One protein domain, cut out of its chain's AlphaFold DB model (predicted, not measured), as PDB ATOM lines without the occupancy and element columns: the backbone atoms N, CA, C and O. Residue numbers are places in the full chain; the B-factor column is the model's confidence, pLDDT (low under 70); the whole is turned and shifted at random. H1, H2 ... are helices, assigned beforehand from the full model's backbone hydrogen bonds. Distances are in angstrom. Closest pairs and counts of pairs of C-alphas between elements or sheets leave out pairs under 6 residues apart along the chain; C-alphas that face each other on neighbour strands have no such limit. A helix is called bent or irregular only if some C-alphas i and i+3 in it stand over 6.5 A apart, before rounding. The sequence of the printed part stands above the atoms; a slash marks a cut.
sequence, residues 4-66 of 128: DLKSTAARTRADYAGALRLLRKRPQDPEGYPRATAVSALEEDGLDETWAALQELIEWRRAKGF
ATOM      1  N   ASP A   4     -11.603  -5.762 -13.000       70.12
ATOM      2  CA  ASP A   4     -10.356  -5.941 -13.772       70.12
ATOM      3  C   ASP A   4     -10.397  -7.086 -14.799       70.12
ATOM      4  O   ASP A   4      -9.627  -7.104 -15.765       70.12
ATOM      5  N   LEU A   5     -11.325  -8.034 -14.648       80.12
ATOM      6  CA  LEU A   5     -11.473  -9.166 -15.563       80.12
ATOM      7  C   LEU A   5     -12.353  -8.851 -16.778       80.12
ATOM      8  O   LEU A   5     -12.558  -9.726 -17.621       80.12
ATOM      9  N   LYS A   6     -12.855  -7.618 -16.924       80.94
ATOM     10  CA  LYS A   6     -13.735  -7.224 -18.038       80.94
ATOM     11  C   LYS A   6     -13.130  -7.472 -19.416       80.94
ATOM     12  O   LYS A   6     -13.801  -8.002 -20.302       80.94
ATOM     13  N   SER A   7     -11.854  -7.136 -19.594       85.00
ATOM     14  CA  SER A   7     -11.142  -7.343 -20.862       85.00
ATOM     15  C   SER A   7     -10.959  -8.833 -21.179       85.00
ATOM     16  O   SER A   7     -11.211  -9.267 -22.306       85.00
ATOM     17  N   THR A   8     -10.605  -9.633 -20.170       88.69
ATOM     18  CA  THR A   8     -10.483 -11.091 -20.270       88.69
ATOM     19  C   THR A   8     -11.831 -11.737 -20.583       88.69
ATOM     20  O   THR A   8     -11.924 -12.521 -21.522       88.69
ATOM     21  N   ALA A   9     -12.902 -11.357 -19.880       87.50
ATOM     22  CA  ALA A   9     -14.254 -11.864 -20.114       87.50
ATOM     23  C   ALA A   9     -14.752 -11.553 -21.534       87.50
ATOM     24  O   ALA A   9     -15.354 -12.412 -22.183       87.50
ATOM     25  N   ALA A  10     -14.463 -10.356 -22.053       89.31
ATOM     26  CA  ALA A  10     -14.812  -9.982 -23.419       89.31
ATOM     27  C   ALA A  10     -14.076 -10.835 -24.466       89.31
ATOM     28  O   ALA A  10     -14.704 -11.274 -25.435       89.31
ATOM     29  N   ARG A  11     -12.778 -11.102 -24.258       92.69
ATOM     30  CA  ARG A  11     -11.973 -11.969 -25.134       92.69
ATOM     31  C   ARG A  11     -12.489 -13.405 -25.110       92.69
ATOM     32  O   ARG A  11     -12.841 -13.933 -26.156       92.69
ATOM     33  N   THR A  12     -12.674 -13.968 -23.919       92.44
ATOM     34  CA  THR A  12     -13.226 -15.314 -23.730       92.44
ATOM     35  C   THR A  12     -14.598 -15.462 -24.391       92.44
ATOM     36  O   THR A  12     -14.851 -16.442 -25.087       92.44
ATOM     37  N   ARG A  13     -15.491 -14.471 -24.245       95.00
ATOM     38  CA  ARG A  13     -16.794 -14.468 -24.928       95.00
ATOM     39  C   ARG A  13     -16.635 -14.514 -26.450       95.00
ATOM     40  O   ARG A  13     -17.387 -15.235 -27.103       95.00
ATOM     41  N   ALA A  14     -15.707 -13.741 -27.013       93.88
ATOM     42  CA  ALA A  14     -15.448 -13.734 -28.451       93.88
ATOM     43  C   ALA A  14     -14.902 -15.087 -28.936       93.88
ATOM     44  O   ALA A  14     -15.390 -15.601 -29.942       93.88
ATOM     45  N   ASP A  15     -13.983 -15.692 -28.182       95.81
ATOM     46  CA  ASP A  15     -13.415 -17.008 -28.486       95.81
ATOM     47  C   ASP A  15     -14.505 -18.092 -28.488       95.81
ATOM     48  O   ASP A  15     -14.646 -18.834 -29.464       95.81
ATOM     49  N   TYR A  16     -15.358 -18.131 -27.455       96.06
ATOM     50  CA  TYR A  16     -16.496 -19.054 -27.413       96.06
ATOM     51  C   TYR A  16     -17.505 -18.783 -28.529       96.06
ATOM     52  O   TYR A  16     -17.961 -19.723 -29.175       96.06
ATOM     53  N   ALA A  17     -17.846 -17.521 -28.802       93.94
ATOM     54  CA  ALA A  17     -18.751 -17.181 -29.899       93.94
ATOM     55  C   ALA A  17     -18.195 -17.633 -31.261       93.94
ATOM     56  O   ALA A  17     -18.960 -18.095 -32.108       93.94
ATOM     57  N   GLY A  18     -16.878 -17.539 -31.465       94.19
ATOM     58  CA  GLY A  18     -16.192 -18.069 -32.640       94.19
ATOM     59  C   GLY A  18     -16.267 -19.593 -32.712       94.19
ATOM     60  O   GLY A  18     -16.702 -20.137 -33.726       94.19
ATOM     61  N   ALA A  19     -15.923 -20.285 -31.624       95.62
ATOM     62  CA  ALA A  19     -15.948 -21.746 -31.557       95.62
ATOM     63  C   ALA A  19     -17.356 -22.326 -31.772       95.62
ATOM     64  O   ALA A  19     -17.525 -23.295 -32.509       95.62
ATOM     65  N   LEU A  20     -18.386 -21.704 -31.192       94.81
ATOM     66  CA  LEU A  20     -19.779 -22.129 -31.341       94.81
ATOM     67  C   LEU A  20     -20.258 -22.090 -32.801       94.81
ATOM     68  O   LEU A  20     -21.078 -22.921 -33.185       94.81
ATOM     69  N   ARG A  21     -19.712 -21.191 -33.632       90.62
ATOM     70  CA  ARG A  21     -20.013 -21.132 -35.076       90.62
ATOM     71  C   ARG A  21     -19.408 -22.291 -35.871       90.62
ATOM     72  O   ARG A  21     -19.871 -22.554 -36.975       90.62
ATOM     73  N   LEU A  22     -18.392 -22.967 -35.332       94.19
ATOM     74  CA  LEU A  22     -17.767 -24.136 -35.962       94.19
ATOM     75  C   LEU A  22     -18.542 -25.431 -35.686       94.19
ATOM     76  O   LEU A  22     -18.339 -26.434 -36.369       94.19
ATOM     77  N   LEU A  23     -19.424 -25.432 -34.683       93.25
ATOM     78  CA  LEU A  23     -20.228 -26.599 -34.348       93.25
ATOM     79  C   LEU A  23     -21.346 -26.806 -35.372       93.25
ATOM     80  O   LEU A  23     -21.943 -25.861 -35.891       93.25
ATOM     81  N   ARG A  24     -21.688 -28.073 -35.622       94.44
ATOM     82  CA  ARG A  24     -22.832 -28.416 -36.471       94.44
ATOM     83  C   ARG A  24     -24.116 -27.828 -35.880       94.44
ATOM     84  O   ARG A  24     -24.447 -28.099 -34.725       94.44
ATOM     85  N   LYS A  25     -24.872 -27.098 -36.707       91.12
ATOM     86  CA  LYS A  25     -26.163 -26.520 -36.318       91.12
ATOM     87  C   LYS A  25     -27.127 -27.606 -35.838       91.12
ATOM     88  O   LYS A  25     -27.286 -28.644 -36.483       91.12
ATOM     89  N   ARG A  26     -27.778 -27.351 -34.703       94.06
ATOM     90  CA  ARG A  26     -28.783 -28.240 -34.116       94.06
ATOM     91  C   ARG A  26     -30.188 -27.776 -34.516       94.06
ATOM     92  O   ARG A  26     -30.429 -26.571 -34.504       94.06
ATOM     93  N   PRO A  27     -31.130 -28.685 -34.829       93.62
ATOM     94  CA  PRO A  27     -32.510 -28.310 -35.148       93.62
ATOM     95  C   PRO A  27     -33.206 -27.502 -34.045       93.62
ATOM     96  O   PRO A  27     -34.020 -26.638 -34.342       93.62
ATOM     97  N   GLN A  28     -32.861 -27.763 -32.780       94.69
ATOM     98  CA  GLN A  28     -33.417 -27.098 -31.599       94.69
ATOM     99  C   GLN A  28     -32.751 -25.758 -31.243       94.69
ATOM    100  O   GLN A  28     -33.049 -25.201 -30.182       94.69
ATOM    101  N   ASP A  29     -31.841 -25.264 -32.084       94.56
ATOM    102  CA  ASP A  29     -31.206 -23.961 -31.917       94.56
ATOM    103  C   ASP A  29     -31.695 -23.001 -33.016       94.56
ATOM    104  O   ASP A  29     -31.417 -23.230 -34.203       94.56
ATOM    105  N   PRO A  30     -32.431 -21.935 -32.648       94.69
ATOM    106  CA  PRO A  30     -32.820 -20.900 -33.593       94.69
ATOM    107  C   PRO A  30     -31.608 -20.116 -34.111       94.69
ATOM    108  O   PRO A  30     -30.466 -20.305 -33.689       94.69
ATOM    109  N   GLU A  31     -31.860 -19.224 -35.065       92.62
ATOM    110  CA  GLU A  31     -30.857 -18.246 -35.480       92.62
ATOM    111  C   GLU A  31     -30.318 -17.461 -34.274       92.62
ATOM    112  O   GLU A  31     -31.049 -17.163 -33.336       92.62
ATOM    113  N   GLY A  32     -29.012 -17.190 -34.268       91.69
ATOM    114  CA  GLY A  32     -28.328 -16.582 -33.125       91.69
ATOM    115  C   GLY A  32     -27.921 -17.564 -32.016       91.69
ATOM    116  O   GLY A  32     -27.185 -17.155 -31.119       91.69
ATOM    117  N   TYR A  33     -28.318 -18.843 -32.092       94.50
ATOM    118  CA  TYR A  33     -27.959 -19.881 -31.120       94.50
ATOM    119  C   TYR A  33     -27.104 -21.004 -31.738       94.50
ATOM    120  O   TYR A  33     -27.253 -21.318 -32.921       94.50
ATOM    121  N   PRO A  34     -26.231 -21.654 -30.941       94.12
ATOM    122  CA  PRO A  34     -25.914 -21.348 -29.539       94.12
ATOM    123  C   PRO A  34     -25.190 -19.997 -29.368       94.12
ATOM    124  O   PRO A  34     -24.359 -19.619 -30.190       94.12
ATOM    125  N   ARG A  35     -25.524 -19.265 -28.293       93.69
ATOM    126  CA  ARG A  35     -25.050 -17.899 -28.005       93.69
ATOM    127  C   ARG A  35     -24.111 -17.897 -26.800       93.69
ATOM    128  O   ARG A  35     -24.427 -18.508 -25.785       93.69
ATOM    129  N   ALA A  36     -23.002 -17.163 -26.888       95.44
ATOM    130  CA  ALA A  36     -22.148 -16.859 -25.741       95.44
ATOM    131  C   ALA A  36     -22.472 -15.455 -25.200       95.44
ATOM    132  O   ALA A  36     -22.384 -14.468 -25.936       95.44
ATOM    133  N   THR A  37     -22.832 -15.358 -23.920       93.69
ATOM    134  CA  THR A  37     -23.022 -14.091 -23.193       93.69
ATOM    135  C   THR A  37     -22.017 -14.001 -22.043       93.69
ATOM    136  O   THR A  37     -21.484 -15.013 -21.593       93.69
ATOM    137  N   ALA A  38     -21.696 -12.780 -21.615       93.25
ATOM    138  CA  ALA A  38     -20.879 -12.536 -20.430       93.25
ATOM    139  C   ALA A  38     -21.762 -11.834 -19.401       93.25
ATOM    140  O   ALA A  38     -22.481 -10.909 -19.769       93.25
ATOM    141  N   VAL A  39     -21.692 -12.277 -18.149       93.38
ATOM    142  CA  VAL A  39     -22.477 -11.735 -17.035       93.38
ATOM    143  C   VAL A  39     -21.569 -11.436 -15.844       93.38
ATOM    144  O   VAL A  39     -20.450 -11.949 -15.769       93.38
ATOM    145  N   SER A  40     -22.023 -10.600 -14.917       92.06
ATOM    146  CA  SER A  40     -21.449 -10.481 -13.574       92.06
ATOM    147  C   SER A  40     -22.544 -10.297 -12.556       92.06
ATOM    148  O   SER A  40     -23.374  -9.408 -12.690       92.06
ATOM    149  N   ALA A  41     -22.510 -11.141 -11.532       90.56
ATOM    150  CA  ALA A  41     -23.370 -10.976 -10.377       90.56
ATOM    151  C   ALA A  41     -22.907  -9.811  -9.490       90.56
ATOM    152  O   ALA A  41     -23.746  -9.154  -8.894       90.56
ATOM    153  N   LEU A  42     -21.596  -9.543  -9.419       90.69
ATOM    154  CA  LEU A  42     -21.043  -8.467  -8.591       90.69
ATOM    155  C   LEU A  42     -21.429  -7.077  -9.112       90.69
ATOM    156  O   LEU A  42     -21.785  -6.206  -8.332       90.69
ATOM    157  N   GLU A  43     -21.353  -6.894 -10.429       89.06
ATOM    158  CA  GLU A  43     -21.685  -5.634 -11.109       89.06
ATOM    159  C   GLU A  43     -23.138  -5.600 -11.611       89.06
ATOM    160  O   GLU A  43     -23.517  -4.656 -12.298       89.06
ATOM    161  N   GLU A  44     -23.912  -6.662 -11.352       90.12
ATOM    162  CA  GLU A  44     -25.286  -6.857 -11.850       90.12
ATOM    163  C   GLU A  44     -25.432  -6.649 -13.376       90.12
ATOM    164  O   GLU A  44     -26.467  -6.241 -13.892       90.12
ATOM    165  N   ASP A  45     -24.376  -6.966 -14.125       92.00
ATOM    166  CA  ASP A  45     -24.244  -6.686 -15.558       92.00
ATOM    167  C   ASP A  45     -24.572  -7.929 -16.400       92.00
ATOM    168  O   ASP A  45     -24.034  -9.018 -16.166       92.00
ATOM    169  N   GLY A  46     -25.423  -7.772 -17.419       92.19
ATOM    170  CA  GLY A  46     -25.749  -8.813 -18.401       92.19
ATOM    171  C   GLY A  46     -26.756  -9.877 -17.942       92.19
ATOM    172  O   GLY A  46     -27.039 -10.811 -18.706       92.19
ATOM    173  N   LEU A  47     -27.254  -9.796 -16.701       95.50
ATOM    174  CA  LEU A  47     -28.176 -10.779 -16.122       95.50
ATOM    175  C   LEU A  47     -29.554 -10.716 -16.788       95.50
ATOM    176  O   LEU A  47     -30.033 -11.745 -17.271       95.50
ATOM    177  N   ASP A  48     -30.141  -9.524 -16.881       96.38
ATOM    178  CA  ASP A  48     -31.466  -9.316 -17.469       96.38
ATOM    179  C   ASP A  48     -31.482  -9.666 -18.959       96.38
ATOM    180  O   ASP A  48     -32.371 -10.379 -19.431       96.38
ATOM    181  N   GLU A  49     -30.455  -9.263 -19.712       95.62
ATOM    182  CA  GLU A  49     -30.344  -9.585 -21.134       95.62
ATOM    183  C   GLU A  49     -30.156 -11.087 -21.364       95.62
ATOM    184  O   GLU A  49     -30.694 -11.649 -22.324       95.62
ATOM    185  N   THR A  50     -29.390 -11.755 -20.496       96.44
ATOM    186  CA  THR A  50     -29.214 -13.209 -20.572       96.44
ATOM    187  C   THR A  50     -30.515 -13.923 -20.219       96.44
ATOM    188  O   THR A  50     -30.879 -14.880 -20.901       96.44
ATOM    189  N   TRP A  51     -31.246 -13.453 -19.207       97.19
ATOM    190  CA  TRP A  51     -32.539 -14.014 -18.833       97.19
ATOM    191  C   TRP A  51     -33.576 -13.865 -19.950       97.19
ATOM    192  O   TRP A  51     -34.189 -14.860 -20.343       97.19
ATOM    193  N   ALA A  52     -33.695 -12.677 -20.548       97.50
ATOM    194  CA  ALA A  52     -34.571 -12.442 -21.694       97.50
ATOM    195  C   ALA A  52     -34.230 -13.372 -22.873       97.50
ATOM    196  O   ALA A  52     -35.114 -14.013 -23.443       97.50
ATOM    197  N   ALA A  53     -32.939 -13.543 -23.183       97.00
ATOM    198  CA  ALA A  53     -32.489 -14.468 -24.225       97.00
ATOM    199  C   ALA A  53     -32.786 -15.946 -23.896       97.00
ATOM    200  O   ALA A  53     -33.005 -16.756 -24.803       97.00
ATOM    201  N   LEU A  54     -32.780 -16.340 -22.619       97.25
ATOM    202  CA  LEU A  54     -33.192 -17.685 -22.204       97.25
ATOM    203  C   LEU A  54     -34.700 -17.881 -22.381       97.25
ATOM    204  O   LEU A  54     -35.114 -18.934 -22.869       97.25
ATOM    205  N   GLN A  55     -35.508 -16.884 -22.017       98.12
ATOM    206  CA  GLN A  55     -36.959 -16.934 -22.189       98.12
ATOM    207  C   GLN A  55     -37.340 -17.042 -23.668       98.12
ATOM    208  O   GLN A  55     -38.072 -17.965 -24.025       98.12
ATOM    209  N   GLU A  56     -36.751 -16.214 -24.535       97.25
ATOM    210  CA  GLU A  56     -36.953 -16.278 -25.991       97.25
ATOM    211  C   GLU A  56     -36.633 -17.677 -26.545       97.25
ATOM    212  O   GLU A  56     -37.420 -18.276 -27.285       97.25
ATOM    213  N   LEU A  57     -35.500 -18.257 -26.132       97.50
ATOM    214  CA  LEU A  57     -35.106 -19.600 -26.553       97.50
ATOM    215  C   LEU A  57     -36.099 -20.674 -26.081       97.50
ATOM    216  O   LEU A  57     -36.400 -21.613 -26.824       97.50
ATOM    217  N   ILE A  58     -36.586 -20.572 -24.840       97.38
ATOM    218  CA  ILE A  58     -37.566 -21.509 -24.275       97.38
ATOM    219  C   ILE A  58     -38.890 -21.409 -25.030       97.38
ATOM    220  O   ILE A  58     -39.440 -22.441 -25.422       97.38
ATOM    221  N   GLU A  59     -39.391 -20.197 -25.259       98.00
ATOM    222  CA  GLU A  59     -40.630 -19.949 -25.996       98.00
ATOM    223  C   GLU A  59     -40.541 -20.481 -27.423       98.00
ATOM    224  O   GLU A  59     -41.415 -21.236 -27.856       98.00
ATOM    225  N   TRP A  60     -39.437 -20.206 -28.120       98.00
ATOM    226  CA  TRP A  60     -39.208 -20.736 -29.459       98.00
ATOM    227  C   TRP A  60     -39.191 -22.270 -29.472       98.00
ATOM    228  O   TRP A  60     -39.859 -22.900 -30.295       98.00
ATOM    229  N   ARG A  61     -38.480 -22.906 -28.529       97.88
ATOM    230  CA  ARG A  61     -38.412 -24.377 -28.438       97.88
ATOM    231  C   ARG A  61     -39.763 -25.004 -28.102       97.88
ATOM    232  O   ARG A  61     -40.029 -26.115 -28.563       97.88
ATOM    233  N   ARG A  62     -40.611 -24.322 -27.328       97.88
ATOM    234  CA  ARG A  62     -42.002 -24.734 -27.083       97.88
ATOM    235  C   ARG A  62     -42.838 -24.608 -28.350       97.88
ATOM    236  O   ARG A  62     -43.442 -25.590 -28.763       97.88
ATOM    237  N   ALA A  63     -42.789 -23.457 -29.022       97.88
ATOM    238  CA  ALA A  63     -43.523 -23.213 -30.264       97.88
ATOM    239  C   ALA A  63     -43.144 -24.190 -31.394       97.88
ATOM    240  O   ALA A  63     -43.966 -24.499 -32.254       97.88
ATOM    241  N   LYS A  64     -41.907 -24.700 -31.397       97.94
ATOM    242  CA  LYS A  64     -41.426 -25.714 -32.352       97.94
ATOM    243  C   LYS A  64     -41.575 -27.163 -31.874       97.94
ATOM    244  O   LYS A  64     -41.150 -28.069 -32.582       97.94
ATOM    245  N   GLY A  65     -42.136 -27.401 -30.688       97.88
ATOM    246  CA  GLY A  65     -42.353 -28.744 -30.134       97.88
ATOM    247  C   GLY A  65     -41.097 -29.453 -29.603       97.88
ATOM    248  O   GLY A  65     -41.199 -30.548 -29.049       97.88
ATOM    249  N   PHE A  66     -39.910 -28.841 -29.698       98.00
ATOM    250  CA  PHE A  66     -38.669 -29.411 -29.157       98.00
ATOM    251  C   PHE A  66     -38.723 -29.585 -27.643       98.00
ATOM    252  O   PHE A  66     -38.146 -30.536 -27.115       98.00
TER     253      PHE A  66
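AT A GLANCE: This is residues 4 to 66 of the 128 residues of the protein "Methylmalonyl Co-A mutase-associated GTPase MeaB" of Sulfitobacter sp (UniProt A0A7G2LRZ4). Two helices, H1 and H2, lie in one flat layer and run roughly the same way, with a gap between them through which the unnamed link passes back. From the end of H1 the link swings out round residues 24 to 32, returns between the helices along residues 34 to 40, and turns near residue 41 to enter H2, like a flattened S. The printed part has 63 residues with two named helices, H1 then H2, and no named strand; its class is all helix. The whole is loose, with a radius of gyration of the C-alphas of 13.5 A, and flat, spanning 42 by 26 by 11 A.

HOW THE PARTS SIT: Start at H1, residues 4 to 22, and go along the long link of 24 residues, 23 to 46, to H2, residues 47 to 63. H1 and H2 are apart: no C-alpha of the one is within 8 A of the other. In H2 every O i to N i+4 pair is within hydrogen-bond range, and in H1 12 of 15 are.

IN THESE COORDINATES: Find C-alpha 4 at (-10.356, -5.941, -13.772); from there H1 runs 29.6 A to C-alpha 22 at (-17.767, -24.136, -35.962). H1 is irregular: C-alphas 4 and 7 are 7.3 A apart. In the link, look for C-alpha 34 at (-25.914, -21.348, -29.539) and C-alpha 41 at (-23.370, -10.976, -10.377). H2 then runs 24.3 A from Leu 47 to C-alpha 63 at (-43.523, -23.213, -30.264).

THE WHOLE: The two C-alphas farthest apart are those of Asp 4 and Gly 65, at 42.6 A. The printed part, residues 4 to 66, has no cut. Its mean pLDDT is 93.4, and no printed residue is under 70.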